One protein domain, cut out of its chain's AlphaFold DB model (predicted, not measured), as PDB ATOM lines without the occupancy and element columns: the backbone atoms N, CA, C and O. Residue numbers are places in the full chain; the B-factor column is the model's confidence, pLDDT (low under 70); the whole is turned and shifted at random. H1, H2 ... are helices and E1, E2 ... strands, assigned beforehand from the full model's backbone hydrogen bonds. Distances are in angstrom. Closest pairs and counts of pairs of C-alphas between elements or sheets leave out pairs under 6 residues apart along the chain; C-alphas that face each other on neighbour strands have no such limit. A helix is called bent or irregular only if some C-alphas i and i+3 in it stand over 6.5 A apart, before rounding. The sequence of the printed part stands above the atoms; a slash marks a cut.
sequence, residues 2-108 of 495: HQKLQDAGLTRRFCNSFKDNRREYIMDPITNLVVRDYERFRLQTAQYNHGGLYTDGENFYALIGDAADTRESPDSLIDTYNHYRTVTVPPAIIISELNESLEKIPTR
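What this domain is: This is residues 2 to 108 of the 495 residues of an uncharacterized protein of Salinivibrio sp. MA351 (UniProt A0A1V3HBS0). A small, twisted four-stranded sheet forms one layer, and two helices packed on one of its faces form the other: the long helix H3 runs along inner strand E1, and H4 is beside the edge strand E3. The first two helices, H1 and H2, lie off this sheet, and a long loop leads from H2 to H3. The printed part has 107 residues, with four named helices and four named strands in the order H1 H2 H3 E1 E2 H4 E3 E4. The mixed sheet runs E3 E2 E1 E4, and the class is mixed, helices and strands. The whole is compact, with a radius of gyration of the C-alphas of 13.9 A and spans of 42 by 32 by 24 A.

How they stand to each other: H1, residues 2 to 6, and H2, residues 10 to 17, meet only through their link, and neither is on the sheet. H2 is close to but not clearly touching H3, residues 29 to 44; their closest C-alphas, of Phe 14 and Ile 30, are 7.3 A apart. H3 is on the sheet at a height of 10.2 A and lies over E1, residues 50 to 55, along the strands at 14 degrees on the local plane. E1 and E2, residues 60 to 64, form an antiparallel hairpin, with N 54 and O 61 at 2.8 A. H4, residues 74 to 84, touches residues 37 to 41 of H3 at a steep tilt of 64 degrees, opposite ways; the closest C-alphas, of Phe 41 and Tyr 81, are 5.6 A apart. E2, H4 and E3, residues 93 to 95, form a strand-helix-strand unit, two parallel neighbour strands with a helix between, whose crossover is right-handed; N 93 and O 60 are at 2.8 A. E4, residues 103 to 105, is antiparallel to E1, with N 105 and O 53 at 2.8 A. Every O i to N i+4 pair is within hydrogen-bond range in H3, 6 of 7 in H4, 0 of 1 in H1 and 0 of 4 in H2; for O i to N i+3, H1 has 0 of 2 and H2 has 2 of 5.

Where its parts are: H1 begins at C-alpha 2, (-40.457, 44.656, -60.714). H2 is 13.2 A long and only just irregular, with C-alphas 14 and 17 6.6 A apart. H3 is 23.1 A long, E1 15.2 A, E2 13.2 A and H4 16.2 A. E4 ends at C-alpha 105, (-30.961, 31.272, -41.730).

The domain as a whole: The C-alphas farthest apart, of Arg 23 and Arg 71, are 44.0 A apart. The printed part has no cut, and the link from H2 to H3 is long, with 11 residues. The mean pLDDT of the printed part is 74.1; residues 2 to 26 and 67 to 74 are under 70.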
ATOM      1  N   HIS A   2     -41.531  44.982 -61.668       27.19
ATOM      2  CA  HIS A   2     -40.457  44.656 -60.714       27.19
ATOM      3  C   HIS A   2     -40.096  45.797 -59.737       27.19
ATOM      4  O   HIS A   2     -39.964  45.564 -58.543       27.19
ATOM      5  N   GLN A   3     -40.059  47.043 -60.222       25.44
ATOM      6  CA  GLN A   3     -39.730  48.229 -59.416       25.44
ATOM      7  C   GLN A   3     -40.892  48.709 -58.522       25.44
ATOM      8  O   GLN A   3     -40.676  49.253 -57.450       25.44
ATOM      9  N   LYS A   4     -42.145  48.402 -58.900       29.86
ATOM     10  CA  LYS A   4     -43.334  48.749 -58.098       29.86
ATOM     11  C   LYS A   4     -43.538  47.838 -56.880       29.86
ATOM     12  O   LYS A   4     -44.294  48.206 -55.991       29.86
ATOM     13  N   LEU A   5     -42.896  46.666 -56.845       31.89
ATOM     14  CA  LEU A   5     -42.934  45.751 -55.696       31.89
ATOM     15  C   LEU A   5     -41.877  46.110 -54.637       31.89
ATOM     16  O   LEU A   5     -42.137  45.918 -53.453       31.89
ATOM     17  N   GLN A   6     -40.742  46.694 -55.042       31.97
ATOM     18  CA  GLN A   6     -39.748  47.259 -54.118       31.97
ATOM     19  C   GLN A   6     -40.265  48.538 -53.435       31.97
ATOM     20  O   GLN A   6     -40.113  48.687 -52.225       31.97
ATOM     21  N   ASP A   7     -40.971  49.404 -54.170       31.42
ATOM     22  CA  ASP A   7     -41.514  50.665 -53.632       31.42
ATOM     23  C   ASP A   7     -42.720  50.482 -52.686       31.42
ATOM     24  O   ASP A   7     -43.100  51.408 -51.970       31.42
ATOM     25  N   ALA A   8     -43.329  49.290 -52.640       34.75
ATOM     26  CA  ALA A   8     -44.521  49.019 -51.832       34.75
ATOM     27  C   ALA A   8     -44.231  48.693 -50.351       34.75
ATOM     28  O   ALA A   8     -45.164  48.422 -49.596       34.75
ATOM     29  N   GLY A   9     -42.964  48.691 -49.911       30.41
ATOM     30  CA  GLY A   9     -42.604  48.460 -48.503       30.41
ATOM     31  C   GLY A   9     -42.971  47.069 -47.963       30.41
ATOM     32  O   GLY A   9     -42.971  46.869 -46.749       30.41
ATOM     33  N   LEU A  10     -43.277  46.116 -48.849       39.06
ATOM     34  CA  LEU A  10     -43.664  44.748 -48.502       39.06
ATOM     35  C   LEU A  10     -42.507  44.000 -47.824       39.06
ATOM     36  O   LEU A  10     -42.712  43.426 -46.762       39.06
ATOM     37  N   THR A  11     -41.275  44.113 -48.329       35.97
ATOM     38  CA  THR A  11     -40.085  43.466 -47.741       35.97
ATOM     39  C   THR A  11     -39.840  43.884 -46.282       35.97
ATOM     40  O   THR A  11     -39.570  43.041 -45.431       35.97
ATOM     41  N   ARG A  12     -40.057  45.168 -45.950       35.12
ATOM     42  CA  ARG A  12     -39.878  45.715 -44.589       35.12
ATOM     43  C   ARG A  12     -40.875  45.187 -43.555       35.12
ATOM     44  O   ARG A  12     -40.576  45.221 -42.364       35.12
ATOM     45  N   ARG A  13     -42.070  44.744 -43.963       38.75
ATOM     46  CA  ARG A  13     -43.059  44.195 -43.016       38.75
ATOM     47  C   ARG A  13     -42.750  42.755 -42.617       38.75
ATOM     48  O   ARG A  13     -43.014  42.402 -41.477       38.75
ATOM     49  N   PHE A  14     -42.166  41.966 -43.514       43.53
ATOM     50  CA  PHE A  14     -41.941  40.533 -43.288       43.53
ATOM     51  C   PHE A  14     -40.730  40.238 -42.415       43.53
ATOM     52  O   PHE A  14     -40.733  39.325 -41.605       43.53
ATOM     53  N   CYS A  15     -39.717  41.081 -42.529       35.59
ATOM     54  CA  CYS A  15     -38.396  40.816 -41.987       35.59
ATOM     55  C   CYS A  15     -38.263  41.286 -40.504       35.59
ATOM     56  O   CYS A  15     -37.346  40.907 -39.781       35.59
ATOM     57  N   ASN A  16     -39.269  42.014 -39.989       34.84
ATOM     58  CA  ASN A  16     -39.349  42.493 -38.600       34.84
ATOM     59  C   ASN A  16     -39.839  41.451 -37.563       34.84
ATOM     60  O   ASN A  16     -39.866  41.779 -36.376       34.84
ATOM     61  N   SER A  17     -40.205  40.216 -37.943       41.62
ATOM     62  CA  SER A  17     -40.614  39.176 -36.970       41.62
ATOM     63  C   SER A  17     -39.434  38.440 -36.310       41.62
ATOM     64  O   SER A  17     -39.642  37.573 -35.467       41.62
ATOM     65  N   PHE A  18     -38.192  38.800 -36.652       38.78
ATOM     66  CA  PHE A  18     -36.962  38.095 -36.260       38.78
ATOM     67  C   PHE A  18     -36.471  38.365 -34.819       38.78
ATOM     68  O   PHE A  18     -35.418  37.874 -34.423       38.78
ATOM     69  N   LYS A  19     -37.198  39.153 -34.012       32.19
ATOM     70  CA  LYS A  19     -36.726  39.648 -32.702       32.19
ATOM     71  C   LYS A  19     -37.512  39.114 -31.503       32.19
ATOM     72  O   LYS A  19     -37.985  39.914 -30.699       32.19
ATOM     73  N   ASP A  20     -37.596  37.797 -31.318       28.23
ATOM     74  CA  ASP A  20     -37.892  37.278 -29.975       28.23
ATOM     75  C   ASP A  20     -37.170  35.963 -29.649       28.23
ATOM     76  O   ASP A  20     -37.115  35.026 -30.441       28.23
ATOM     77  N   ASN A  21     -36.536  35.934 -28.476       29.81
ATOM     78  CA  ASN A  21     -35.486  34.984 -28.105       29.81
ATOM     79  C   ASN A  21     -36.032  33.861 -27.198       29.81
ATOM     80  O   ASN A  21     -36.584  34.134 -26.135       29.81
ATOM     81  N   ARG A  22     -35.713  32.602 -27.551       28.48
ATOM     82  CA  ARG A  22     -35.854  31.350 -26.762       28.48
ATOM     83  C   ARG A  22     -37.259  30.741 -26.614       28.48
ATOM     84  O   ARG A  22     -37.754  30.552 -25.504       28.48
ATOM     85  N   ARG A  23     -37.813  30.276 -27.732       30.30
ATOM     86  CA  ARG A  23     -38.560  29.007 -27.881       30.30
ATOM     87  C   ARG A  23     -38.069  28.371 -29.192       30.30
ATOM     88  O   ARG A  23     -37.324  29.042 -29.903       30.30
ATOM     89  N   GLU A  24     -38.369  27.105 -29.478       39.19
ATOM     90  CA  GLU A  24     -38.085  26.503 -30.797       39.19
ATOM     91  C   GLU A  24     -38.388  27.524 -31.907       39.19
ATOM     92  O   GLU A  24     -39.441  28.160 -31.887       39.19
ATOM     93  N   TYR A  25     -37.407  27.797 -32.768       51.50
ATOM     94  CA  TYR A  25     -37.434  28.947 -33.669       51.50
ATOM     95  C   TYR A  25     -38.473  28.713 -34.775       51.50
ATOM     96  O   TYR A  25     -38.185  28.066 -35.781       51.50
ATOM     97  N   ILE A  26     -39.699  29.195 -34.568       58.81
ATOM     98  CA  ILE A  26     -40.762  29.147 -35.575       58.81
ATOM     99  C   ILE A  26     -40.506  30.286 -36.562       58.81
ATOM    100  O   ILE A  26     -40.649  31.461 -36.220       58.81
ATOM    101  N   MET A  27     -40.090  29.931 -37.774       76.31
ATOM    102  CA  MET A  27     -39.899  30.886 -38.865       76.31
ATOM    103  C   MET A  27     -41.256  31.328 -39.409       76.31
ATOM    104  O   MET A  27     -42.196  30.533 -39.461       76.31
ATOM    105  N   ASP A  28     -41.358  32.580 -39.854       84.94
ATOM    106  CA  ASP A  28     -42.574  33.035 -40.513       84.94
ATOM    107  C   ASP A  28     -42.769  32.329 -41.877       84.94
ATOM    108  O   ASP A  28     -41.795  31.885 -42.507       84.94
ATOM    109  N   PRO A  29     -44.012  32.244 -42.384       86.25
ATOM    110  CA  PRO A  29     -44.313  31.501 -43.605       86.25
ATOM    111  C   PRO A  29     -43.564  31.970 -44.860       86.25
ATOM    112  O   PRO A  29     -43.274  31.158 -45.740       86.25
ATOM    113  N   ILE A  30     -43.232  33.262 -44.970       88.25
ATOM    114  CA  ILE A  30     -42.486  33.776 -46.127       88.25
ATOM    115  C   ILE A  30     -41.033  33.349 -46.039       88.25
ATOM    116  O   ILE A  30     -40.476  32.913 -47.045       88.25
ATOM    117  N   THR A  31     -40.427  33.424 -44.857       90.81
ATOM    118  CA  THR A  31     -39.059  32.941 -44.683       90.81
ATOM    119  C   THR A  31     -38.958  31.449 -45.011       90.81
ATOM    120  O   THR A  31     -38.038  31.061 -45.730       90.81
ATOM    121  N   ASN A  32     -39.939  30.628 -44.616       90.75
ATOM    122  CA  ASN A  32     -39.992  29.210 -45.003       90.75
ATOM    123  C   ASN A  32     -40.002  29.010 -46.534       90.75
ATOM    124  O   ASN A  32     -39.291  28.147 -47.052       90.75
ATOM    125  N   LEU A  33     -40.757  29.828 -47.276       90.75
ATOM    126  CA  LEU A  33     -40.766  29.799 -48.745       90.75
ATOM    127  C   LEU A  33     -39.427  30.235 -49.355       90.75
ATOM    128  O   LEU A  33     -38.954  29.603 -50.300       90.75
ATOM    129  N   VAL A  34     -38.802  31.292 -48.826       93.81
ATOM    130  CA  VAL A  34     -37.489  31.765 -49.300       93.81
ATOM    131  C   VAL A  34     -36.419  30.701 -49.064       93.81
ATOM    132  O   VAL A  34     -35.603  30.453 -49.953       93.81
ATOM    133  N   VAL A  35     -36.443  30.041 -47.900       94.75
ATOM    134  CA  VAL A  35     -35.575  28.896 -47.594       94.75
ATOM    135  C   VAL A  35     -35.780  27.807 -48.638       94.75
ATOM    136  O   VAL A  35     -34.814  27.419 -49.289       94.75
ATOM    137  N   ARG A  36     -37.022  27.373 -48.881       93.56
ATOM    138  CA  ARG A  36     -37.312  26.350 -49.894       93.56
ATOM    139  C   ARG A  36     -36.807  26.745 -51.285       93.56
ATOM    140  O   ARG A  36     -36.179  25.936 -51.963       93.56
ATOM    141  N   ASP A  37     -37.062  27.974 -51.724       94.38
ATOM    142  CA  ASP A  37     -36.611  28.479 -53.028       94.38
ATOM    143  C   ASP A  37     -35.082  28.456 -53.155       94.38
ATOM    144  O   ASP A  37     -34.544  28.011 -54.173       94.38
ATOM    145  N   TYR A  38     -34.376  28.885 -52.105       95.50
ATOM    146  CA  TYR A  38     -32.918  28.817 -52.044       95.50
ATOM    147  C   TYR A  38     -32.406  27.375 -52.081       95.50
ATOM    148  O   TYR A  38     -31.445  27.095 -52.790       95.50
ATOM    149  N   GLU A  39     -33.042  26.445 -51.375       95.44
ATOM    150  CA  GLU A  39     -32.636  25.038 -51.372       95.44
ATOM    151  C   GLU A  39     -32.781  24.387 -52.744       95.44
ATOM    152  O   GLU A  39     -31.849  23.731 -53.206       95.44
ATOM    153  N   ARG A  40     -33.899  24.626 -53.440       94.06
ATOM    154  CA  ARG A  40     -34.093  24.139 -54.816       94.06
ATOM    155  C   ARG A  40     -32.992  24.662 -55.736       94.06
ATOM    156  O   ARG A  40     -32.349  23.889 -56.444       94.06
ATOM    157  N   PHE A  41     -32.715  25.962 -55.661       94.44
ATOM    158  CA  PHE A  41     -31.616  26.581 -56.396       94.44
ATOM    159  C   PHE A  41     -30.251  25.973 -56.032       94.44
ATOM    160  O   PHE A  41     -29.461  25.649 -56.922       94.44
ATOM    161  N   ARG A  42     -29.983  25.756 -54.742       94.62
ATOM    162  CA  ARG A  42     -28.737  25.184 -54.216       94.62
ATOM    163  C   ARG A  42     -28.503  23.747 -54.682       94.62
ATOM    164  O   ARG A  42     -27.370  23.410 -55.008       94.62
ATOM    165  N   LEU A  43     -29.542  22.912 -54.746       94.88
ATOM    166  CA  LEU A  43     -29.436  21.537 -55.253       94.88
ATOM    167  C   LEU A  43     -29.104  21.509 -56.748       94.88
ATOM    168  O   LEU A  43     -28.237  20.748 -57.179       94.88
ATOM    169  N   GLN A  44     -29.759  22.367 -57.534       91.31
ATOM    170  CA  GLN A  44     -29.593  22.424 -58.992       91.31
ATOM    171  C   GLN A  44     -28.299  23.115 -59.428       91.31
ATOM    172  O   GLN A  44     -27.851  22.955 -60.560       91.31
ATOM    173  N   THR A  45     -27.671  23.855 -58.516       92.50
ATOM    174  CA  THR A  45     -26.416  24.570 -58.757       92.50
ATOM    175  C   THR A  45     -25.311  24.147 -57.785       92.50
ATOM    176  O   THR A  45     -24.418  24.927 -57.444       92.50
ATOM    177  N   ALA A  46     -25.356  22.889 -57.333       93.81
ATOM    178  CA  ALA A  46     -24.445  22.353 -56.323       93.81
ATOM    179  C   ALA A  46     -22.970  22.295 -56.769       93.81
ATOM    180  O   ALA A  46     -22.098  22.034 -55.944       93.81
ATOM    181  N   GLN A  47     -22.658  22.558 -58.041       90.88
ATOM    182  CA  GLN A  47     -21.286  22.761 -58.510       90.88
ATOM    183  C   GLN A  47     -20.618  24.011 -57.913       90.88
ATOM    184  O   GLN A  47     -19.391  24.044 -57.825       90.88
ATOM    185  N   TYR A  48     -21.400  25.009 -57.490       90.81
ATOM    186  CA  TYR A  48     -20.889  26.234 -56.872       90.81
ATOM    187  C   TYR A  48     -20.734  26.084 -55.356       90.81
ATOM    188  O   TYR A  48     -21.413  25.280 -54.716       90.81
ATOM    189  N   ASN A  49     -19.843  26.880 -54.767       91.75
ATOM    190  CA  ASN A  49     -19.628  26.960 -53.324       91.75
ATOM    191  C   ASN A  49     -20.723  27.801 -52.641       91.75
ATOM    192  O   ASN A  49     -20.528  28.979 -52.340       91.75
ATOM    193  N   HIS A  50     -21.872  27.190 -52.359       94.06
ATOM    194  CA  HIS A  50     -22.933  27.784 -51.540       94.06
ATOM    195  C   HIS A  50     -22.540  27.804 -50.059       94.06
ATOM    196  O   HIS A  50     -22.279  26.757 -49.460       94.06
ATOM    197  N   GLY A  51     -22.527  28.993 -49.459       91.25
ATOM    198  CA  GLY A  51     -22.212  29.210 -48.048       91.25
ATOM    199  C   GLY A  51     -23.435  29.322 -47.129       91.25
ATOM    200  O   GLY A  51     -23.299  29.167 -45.915       91.25
ATOM    201  N   GLY A  52     -24.635  29.520 -47.686       94.00
ATOM    202  CA  GLY A  52     -25.891  29.545 -46.930       94.00
ATOM    203  C   GLY A  52     -26.809  30.708 -47.299       94.00
ATOM    204  O   GLY A  52     -26.464  31.558 -48.121       94.00
ATOM    205  N   LEU A  53     -27.973  30.731 -46.649       95.62
ATOM    206  CA  LEU A  53     -28.932  31.829 -46.699       95.62
ATOM    207  C   LEU A  53     -28.794  32.686 -45.434       95.62
ATOM    208  O   LEU A  53     -28.603  32.155 -44.340       95.62
ATOM    209  N   TYR A  54     -28.892  34.001 -45.588       95.06
ATOM    210  CA  TYR A  54     -28.702  34.981 -44.525       95.06
ATOM    211  C   TYR A  54     -29.747  36.100 -44.602       95.06
ATOM    212  O   TYR A  54     -30.362  36.306 -45.649       95.06
ATOM    213  N   THR A  55     -29.931  36.844 -43.513       93.25
ATOM    214  CA  THR A  55     -30.806  38.023 -43.445       93.25
ATOM    215  C   THR A  55     -30.182  39.139 -42.608       93.25
ATOM    216  O   THR A  55     -29.424  38.879 -41.676       93.25
ATOM    217  N   ASP A  56     -30.490  40.390 -42.947       89.75
ATOM    218  CA  ASP A  56     -30.229  41.576 -42.113       89.75
ATOM    219  C   ASP A  56     -31.501  42.079 -41.396       89.75
ATOM    220  O   ASP A  56     -31.493  43.139 -40.769       89.75
ATOM    221  N   GLY A  57     -32.610  41.338 -41.507       84.75
ATOM    222  CA  GLY A  57     -33.920  41.760 -41.018       84.75
ATOM    223  C   GLY A  57     -34.634  42.764 -41.928       84.75
ATOM    224  O   GLY A  57     -35.669  43.288 -41.526       84.75
ATOM    225  N   GLU A  58     -34.135  43.037 -43.139       84.69
ATOM    226  CA  GLU A  58     -34.851  43.731 -44.221       84.69
ATOM    227  C   GLU A  58     -34.839  42.940 -45.541       84.69
ATOM    228  O   GLU A  58     -35.855  42.907 -46.236       84.69
ATOM    229  N   ASN A  59     -33.734  42.273 -45.877       91.00
ATOM    230  CA  ASN A  59     -33.515  41.533 -47.117       91.00
ATOM    231  C   ASN A  59     -32.910  40.148 -46.855       91.00
ATOM    232  O   ASN A  59     -32.257  39.908 -45.840       91.00
ATOM    233  N   PHE A  60     -33.084  39.252 -47.826       93.44
ATOM    234  CA  PHE A  60     -32.473  37.924 -47.831       93.44
ATOM    235  C   PHE A  60     -31.230  37.913 -48.719       93.44
ATOM    236  O   PHE A  60     -31.231  38.523 -49.789       93.44
ATOM    237  N   TYR A  61     -30.201  37.175 -48.311       93.50
ATOM    238  CA  TYR A  61     -28.922  37.089 -49.011       93.50
ATOM    239  C   TYR A  61     -28.481  35.635 -49.177       93.50
ATOM    240  O   TYR A  61     -28.413  34.890 -48.202       93.50
ATOM    241  N   ALA A  62     -28.152  35.236 -50.403       93.94
ATOM    242  CA  ALA A  62     -27.598  33.923 -50.720       93.94
ATOM    243  C   ALA A  62     -26.084  34.051 -50.936       93.94
ATOM    244  O   ALA A  62     -25.641  34.722 -51.868       93.94
ATOM    245  N   LEU A  63     -25.289  33.413 -50.076       92.75
ATOM    246  CA  LEU A  63     -23.832  33.450 -50.166       92.75
ATOM    247  C   LEU A  63     -23.327  32.387 -51.141       92.75
ATOM    248  O   LEU A  63     -23.480  31.193 -50.882       92.75
ATOM    249  N   ILE A  64     -22.669  32.814 -52.216       91.00
ATOM    250  CA  ILE A  64     -22.035  31.932 -53.200       91.00
ATOM    251  C   ILE A  64     -20.587  32.389 -53.375       91.00
ATOM    252  O   ILE A  64     -20.319  33.378 -54.053       91.00
ATOM    253  N   GLY A  65     -19.646  31.661 -52.773       81.38
ATOM    254  CA  GLY A  65     -18.232  32.056 -52.739       81.38
ATOM    255  C   GLY A  65     -17.590  32.172 -54.124       81.38
ATOM    256  O   GLY A  65     -16.677  32.966 -54.312       81.38
ATOM    257  N   ASP A  66     -18.108  31.437 -55.112       70.06
ATOM    258  CA  ASP A  66     -17.594  31.457 -56.486       70.06
ATOM    259  C   ASP A  66     -18.216  32.556 -57.359       70.06
ATOM    260  O   ASP A  66     -17.788  32.726 -58.496       70.06
ATOM    261  N   ALA A  67     -19.205  33.318 -56.873       61.66
ATOM    262  CA  ALA A  67     -19.978  34.250 -57.707       61.66
ATOM    263  C   ALA A  67     -19.140  35.364 -58.370       61.66
ATOM    264  O   ALA A  67     -19.586  35.963 -59.347       61.66
ATOM    265  N   ALA A  68     -17.938  35.643 -57.855       55.75
ATOM    266  CA  ALA A  68     -16.997  36.597 -58.441       55.75
ATOM    267  C   ALA A  68     -16.053  35.977 -59.498       55.75
ATOM    268  O   ALA A  68     -15.542  36.702 -60.349       55.75
ATOM    269  N   ASP A  69     -15.839  34.656 -59.456       54.81
ATOM    270  CA  ASP A  69     -14.849  33.912 -60.260       54.81
ATOM    271  C   ASP A  69     -15.489  33.022 -61.347       54.81
ATOM    272  O   ASP A  69     -14.792  32.405 -62.164       54.81
ATOM    273  N   THR A  70     -16.821  32.918 -61.385       53.50
ATOM    274  CA  THR A  70     -17.521  32.106 -62.383       53.50
ATOM    275  C   THR A  70     -17.329  32.653 -63.798       53.50
ATOM    276  O   THR A  70     -17.485  33.838 -64.070       53.50
ATOM    277  N   ARG A  71     -17.050  31.751 -64.752       48.38
ATOM    278  CA  ARG A  71     -17.077  32.054 -66.200       48.38
ATOM    279  C   ARG A  71     -18.482  32.397 -66.716       48.38
ATOM    280  O   ARG A  71     -18.607  32.870 -67.842       48.38
ATOM    281  N   GLU A  72     -19.515  32.121 -65.923       56.53
ATOM    282  CA  GLU A  72     -20.886  32.582 -66.140       56.53
ATOM    283  C   GLU A  72     -21.057  33.987 -65.556       56.53
ATOM    284  O   GLU A  72     -20.555  34.270 -64.466       56.53
ATOM    285  N   SER A  73     -21.757  34.873 -66.274       59.44
ATOM    286  CA  SER A  73     -22.066  36.204 -65.749       59.44
ATOM    287  C   SER A  73     -22.913  36.082 -64.473       59.44
ATOM    288  O   SER A  73     -23.766  35.197 -64.403       59.44
ATOM    289  N   PRO A  74     -22.749  36.978 -63.482       64.56
ATOM    290  CA  PRO A  74     -23.625  37.048 -62.307       64.56
ATOM    291  C   PRO A  74     -25.125  37.045 -62.654       64.56
ATOM    292  O   PRO A  74     -25.934  36.474 -61.924       64.56
ATOM    293  N   ASP A  75     -25.483  37.598 -63.817       71.44
ATOM    294  CA  ASP A  75     -26.842  37.575 -64.368       71.44
ATOM    295  C   ASP A  75     -27.371  36.144 -64.606       71.44
ATOM    296  O   ASP A  75     -28.536  35.873 -64.335       71.44
ATOM    297  N   SER A  76     -26.515  35.196 -65.009       81.12
ATOM    298  CA  SER A  76     -26.874  33.780 -65.219       81.12
ATOM    299  C   SER A  76     -27.339  33.098 -63.927       81.12
ATOM    300  O   SER A  76     -28.326  32.357 -63.914       81.12
ATOM    301  N   LEU A  77     -26.660  33.373 -62.807       84.56
ATOM    302  CA  LEU A  77     -27.034  32.823 -61.500       84.56
ATOM    303  C   LEU A  77     -28.344  33.426 -60.992       84.56
ATOM    304  O   LEU A  77     -29.170  32.709 -60.428       84.56
ATOM    305  N   ILE A  78     -28.551  34.722 -61.226       86.88
ATOM    306  CA  ILE A  78     -29.796  35.416 -60.883       86.88
ATOM    307  C   ILE A  78     -30.964  34.856 -61.701       86.88
ATOM    308  O   ILE A  78     -32.025  34.575 -61.139       86.88
ATOM    309  N   ASP A  79     -30.779  34.651 -63.005       87.44
ATOM    310  CA  ASP A  79     -31.788  34.048 -63.882       87.44
ATOM    311  C   ASP A  79     -32.117  32.616 -63.450       87.44
ATOM    312  O   ASP A  79     -33.290  32.240 -63.358       87.44
ATOM    313  N   THR A  80     -31.093  31.841 -63.092       87.25
ATOM    314  CA  THR A  80     -31.262  30.482 -62.568       87.25
ATOM    315  C   THR A  80     -32.021  30.484 -61.242       87.25
ATOM    316  O   THR A  80     -32.975  29.728 -61.084       87.25
ATOM    317  N   TYR A  81     -31.680  31.360 -60.294       90.12
ATOM    318  CA  TYR A  81     -32.423  31.484 -59.037       90.12
ATOM    319  C   TYR A  81     -33.886  31.883 -59.277       90.12
ATOM    320  O   TYR A  81     -34.806  31.286 -58.717       90.12
ATOM    321  N   ASN A  82     -34.125  32.838 -60.179       88.81
ATOM    322  CA  ASN A  82     -35.471  33.264 -60.554       88.81
ATOM    323  C   ASN A  82     -36.308  32.152 -61.201       88.81
ATOM    324  O   ASN A  82     -37.530  32.195 -61.079       88.81
ATOM    325  N   HIS A  83     -35.684  31.169 -61.856       88.88
ATOM    326  CA  HIS A  83     -36.380  30.002 -62.402       88.88
ATOM    327  C   HIS A  83     -36.992  29.111 -61.309       88.88
ATOM    328  O   HIS A  83     -38.082  28.571 -61.498       88.88
ATOM    329  N   TYR A  84     -36.316  28.971 -60.165       86.62
ATOM    330  CA  TYR A  84     -36.763  28.120 -59.053       86.62
ATOM    331  C   TYR A  84     -37.599  28.861 -58.008       86.62
ATOM    332  O   TYR A  84     -38.312  28.227 -57.226       86.62
ATOM    333  N   ARG A  85     -37.528  30.195 -58.004       89.69
ATOM    334  CA  ARG A  85     -38.257  31.050 -57.072       89.69
ATOM    335  C   ARG A  85     -39.765  30.973 -57.289       89.69
ATOM    336  O   ARG A  85     -40.270  31.072 -58.408       89.69
ATOM    337  N   THR A  86     -40.504  30.892 -56.192       86.69
ATOM    338  CA  THR A  86     -41.959  31.006 -56.200       86.69
ATOM    339  C   THR A  86     -42.364  32.417 -56.612       86.69
ATOM    340  O   THR A  86     -41.864  33.420 -56.098       86.69
ATOM    341  N   VAL A  87     -43.316  32.522 -57.540       80.56
ATOM    342  CA  VAL A  87     -43.846  33.821 -57.967       80.56
ATOM    343  C   VAL A  87     -44.384  34.567 -56.743       80.56
ATOM    344  O   VAL A  87     -45.090  33.980 -55.933       80.56
ATOM    345  N   THR A  88     -44.070  35.861 -56.631       80.62
ATOM    346  CA  THR A  88     -44.405  36.771 -55.508       80.62
ATOM    347  C   THR A  88     -43.551  36.665 -54.241       80.62
ATOM    348  O   THR A  88     -43.603  37.589 -53.431       80.62
ATOM    349  N   VAL A  89     -42.698  35.645 -54.102       85.12
ATOM    350  CA  VAL A  89     -41.755  35.545 -52.974       85.12
ATOM    351  C   VAL A  89     -40.583  36.520 -53.183       85.12
ATOM    352  O   VAL A  89     -40.083  36.645 -54.312       85.12
ATOM    353  N   PRO A  90     -40.152  37.273 -52.148       87.44
ATOM    354  CA  PRO A  90     -39.014  38.183 -52.263       87.44
ATOM    355  C   PRO A  90     -37.740  37.414 -52.654       87.44
ATOM    356  O   PRO A  90     -37.475  36.355 -52.091       87.44
ATOM    357  N   PRO A  91     -36.955  37.903 -53.630       89.81
ATOM    358  CA  PRO A  91     -35.746  37.211 -54.046       89.81
ATOM    359  C   PRO A  91     -34.628  37.395 -53.015       89.81
ATOM    360  O   PRO A  91     -34.461  38.490 -52.476       89.81
ATOM    361  N   ALA A  92     -33.823  36.355 -52.805       91.88
ATOM    362  CA  ALA A  92     -32.538  36.499 -52.139       91.88
ATOM    363  C   ALA A  92     -31.517  37.182 -53.066       91.88
ATOM    364  O   ALA A  92     -31.425  36.872 -54.255       91.88
ATOM    365  N   ILE A  93     -30.744  38.115 -52.516       91.19
ATOM    366  CA  ILE A  93     -29.658  38.810 -53.206       91.19
ATOM    367  C   ILE A  93     -28.417  37.920 -53.162       91.19
ATOM    368  O   ILE A  93     -27.971  37.523 -52.086       91.19
ATOM    369  N   ILE A  94     -27.844  37.605 -54.323       90.25
ATOM    370  CA  ILE A  94     -26.627  36.791 -54.398       90.25
ATOM    371  C   ILE A  94     -25.417  37.657 -54.029       90.25
ATOM    372  O   ILE A  94     -25.199  38.708 -54.630       90.25
ATOM    373  N   ILE A  95     -24.633  37.202 -53.051       89.75
ATOM    374  CA  ILE A  95     -23.416  37.865 -52.562       89.75
ATOM    375  C   ILE A  95     -22.232  36.892 -52.576       89.75
ATOM    376  O   ILE A  95     -22.411  35.687 -52.394       89.75
ATOM    377  N   SER A  96     -21.019  37.409 -52.778       85.19
ATOM    378  CA  SER A  96     -19.778  36.616 -52.778       85.19
ATOM    379  C   SER A  96     -19.058  36.605 -51.427       85.19
ATOM    380  O   SER A  96     -18.320  35.669 -51.132       85.19
ATOM    381  N   GLU A  97     -19.280  37.622 -50.592       84.25
ATOM    382  CA  GLU A  97     -18.617  37.798 -49.297       84.25
ATOM    383  C   GLU A  97     -19.633  38.164 -48.210       84.25
ATOM    384  O   GLU A  97     -20.645  38.811 -48.480       84.25
ATOM    385  N   LEU A  98     -19.364  37.735 -46.973       83.88
ATOM    386  CA  LEU A  98     -20.210  38.024 -45.815       83.88
ATOM    387  C   LEU A  98     -19.834  39.351 -45.165       83.88
ATOM    388  O   LEU A  98     -18.661  39.615 -44.907       83.88
ATOM    389  N   ASN A  99     -20.855  40.110 -44.777       79.62
ATOM    390  CA  ASN A  99     -20.716  41.220 -43.840       79.62
ATOM    391  C   ASN A  99     -20.994  40.721 -42.411       79.62
ATOM    392  O   ASN A  99     -21.867  39.876 -42.213       79.62
ATOM    393  N   GLU A 100     -20.304  41.272 -41.404       72.62
ATOM    394  CA  GLU A 100     -20.431  40.856 -39.988       72.62
ATOM    395  C   GLU A 100     -21.850  41.017 -39.403       72.62
ATOM    396  O   GLU A 100     -22.155  40.445 -38.362       72.62
ATOM    397  N   SER A 101     -22.730  41.780 -40.060       83.06
ATOM    398  CA  SER A 101     -24.089  42.081 -39.596       83.06
ATOM    399  C   SER A 101     -25.168  41.089 -40.048       83.06
ATOM    400  O   SER A 101     -26.336  41.315 -39.747       83.06
ATOM    401  N   LEU A 102     -24.821  40.052 -40.816       90.00
ATOM    402  CA  LEU A 102     -25.796  39.120 -41.390       90.00
ATOM    403  C   LEU A 102     -26.039  37.908 -40.482       90.00
ATOM    404  O   LEU A 102     -25.105  37.201 -40.104       90.00
ATOM    405  N   GLU A 103     -27.306  37.617 -40.194       91.56
ATOM    406  CA  GLU A 103     -27.719  36.438 -39.434       91.56
ATOM    407  C   GLU A 103     -27.969  35.256 -40.373       91.56
ATOM    408  O   GLU A 103     -28.628  35.393 -41.405       91.56
ATOM    409  N   LYS A 104     -27.433  34.078 -40.033       93.31
ATOM    410  CA  LYS A 104     -27.615  32.865 -40.839       93.31
ATOM    411  C   LYS A 104     -29.012  32.290 -40.626       93.31
ATOM    412  O   LYS A 104     -29.408  32.028 -39.494       93.31
ATOM    413  N   ILE A 105     -29.699  32.003 -41.724       94.69
ATOM    414  CA  ILE A 105     -30.961  31.272 -41.730       94.69
ATOM    415  C   ILE A 105     -30.666  29.765 -41.843       94.69
ATOM    416  O   ILE A 105     -29.924  29.359 -42.747       94.69
ATOM    417  N   PRO A 106     -31.202  28.917 -40.943       94.44
ATOM    418  CA  PRO A 106     -31.057  27.471 -41.063       94.44
ATOM    419  C   PRO A 106     -31.808  26.936 -42.287       94.44
ATOM    420  O   PRO A 106     -32.865  27.436 -42.663       94.44
ATOM    421  N   THR A 107     -31.251  25.897 -42.906       94.81
ATOM    422  CA  THR A 107     -31.938  25.111 -43.938       94.81
ATOM    423  C   THR A 107     -32.801  24.025 -43.307       94.81
ATOM    424  O   THR A 107     -32.551  23.624 -42.170       94.81
ATOM    425  N   ARG A 108     -33.765  23.501 -44.063       94.50
ATOM    426  CA  ARG A 108     -34.721  22.502 -43.589       94.50
ATOM    427  C   ARG A 108     -34.048  21.179 -43.224       94.50
ATOM    428  O   ARG A 108     -33.233  20.625 -43.975       94.50
TER     429      ARG A 108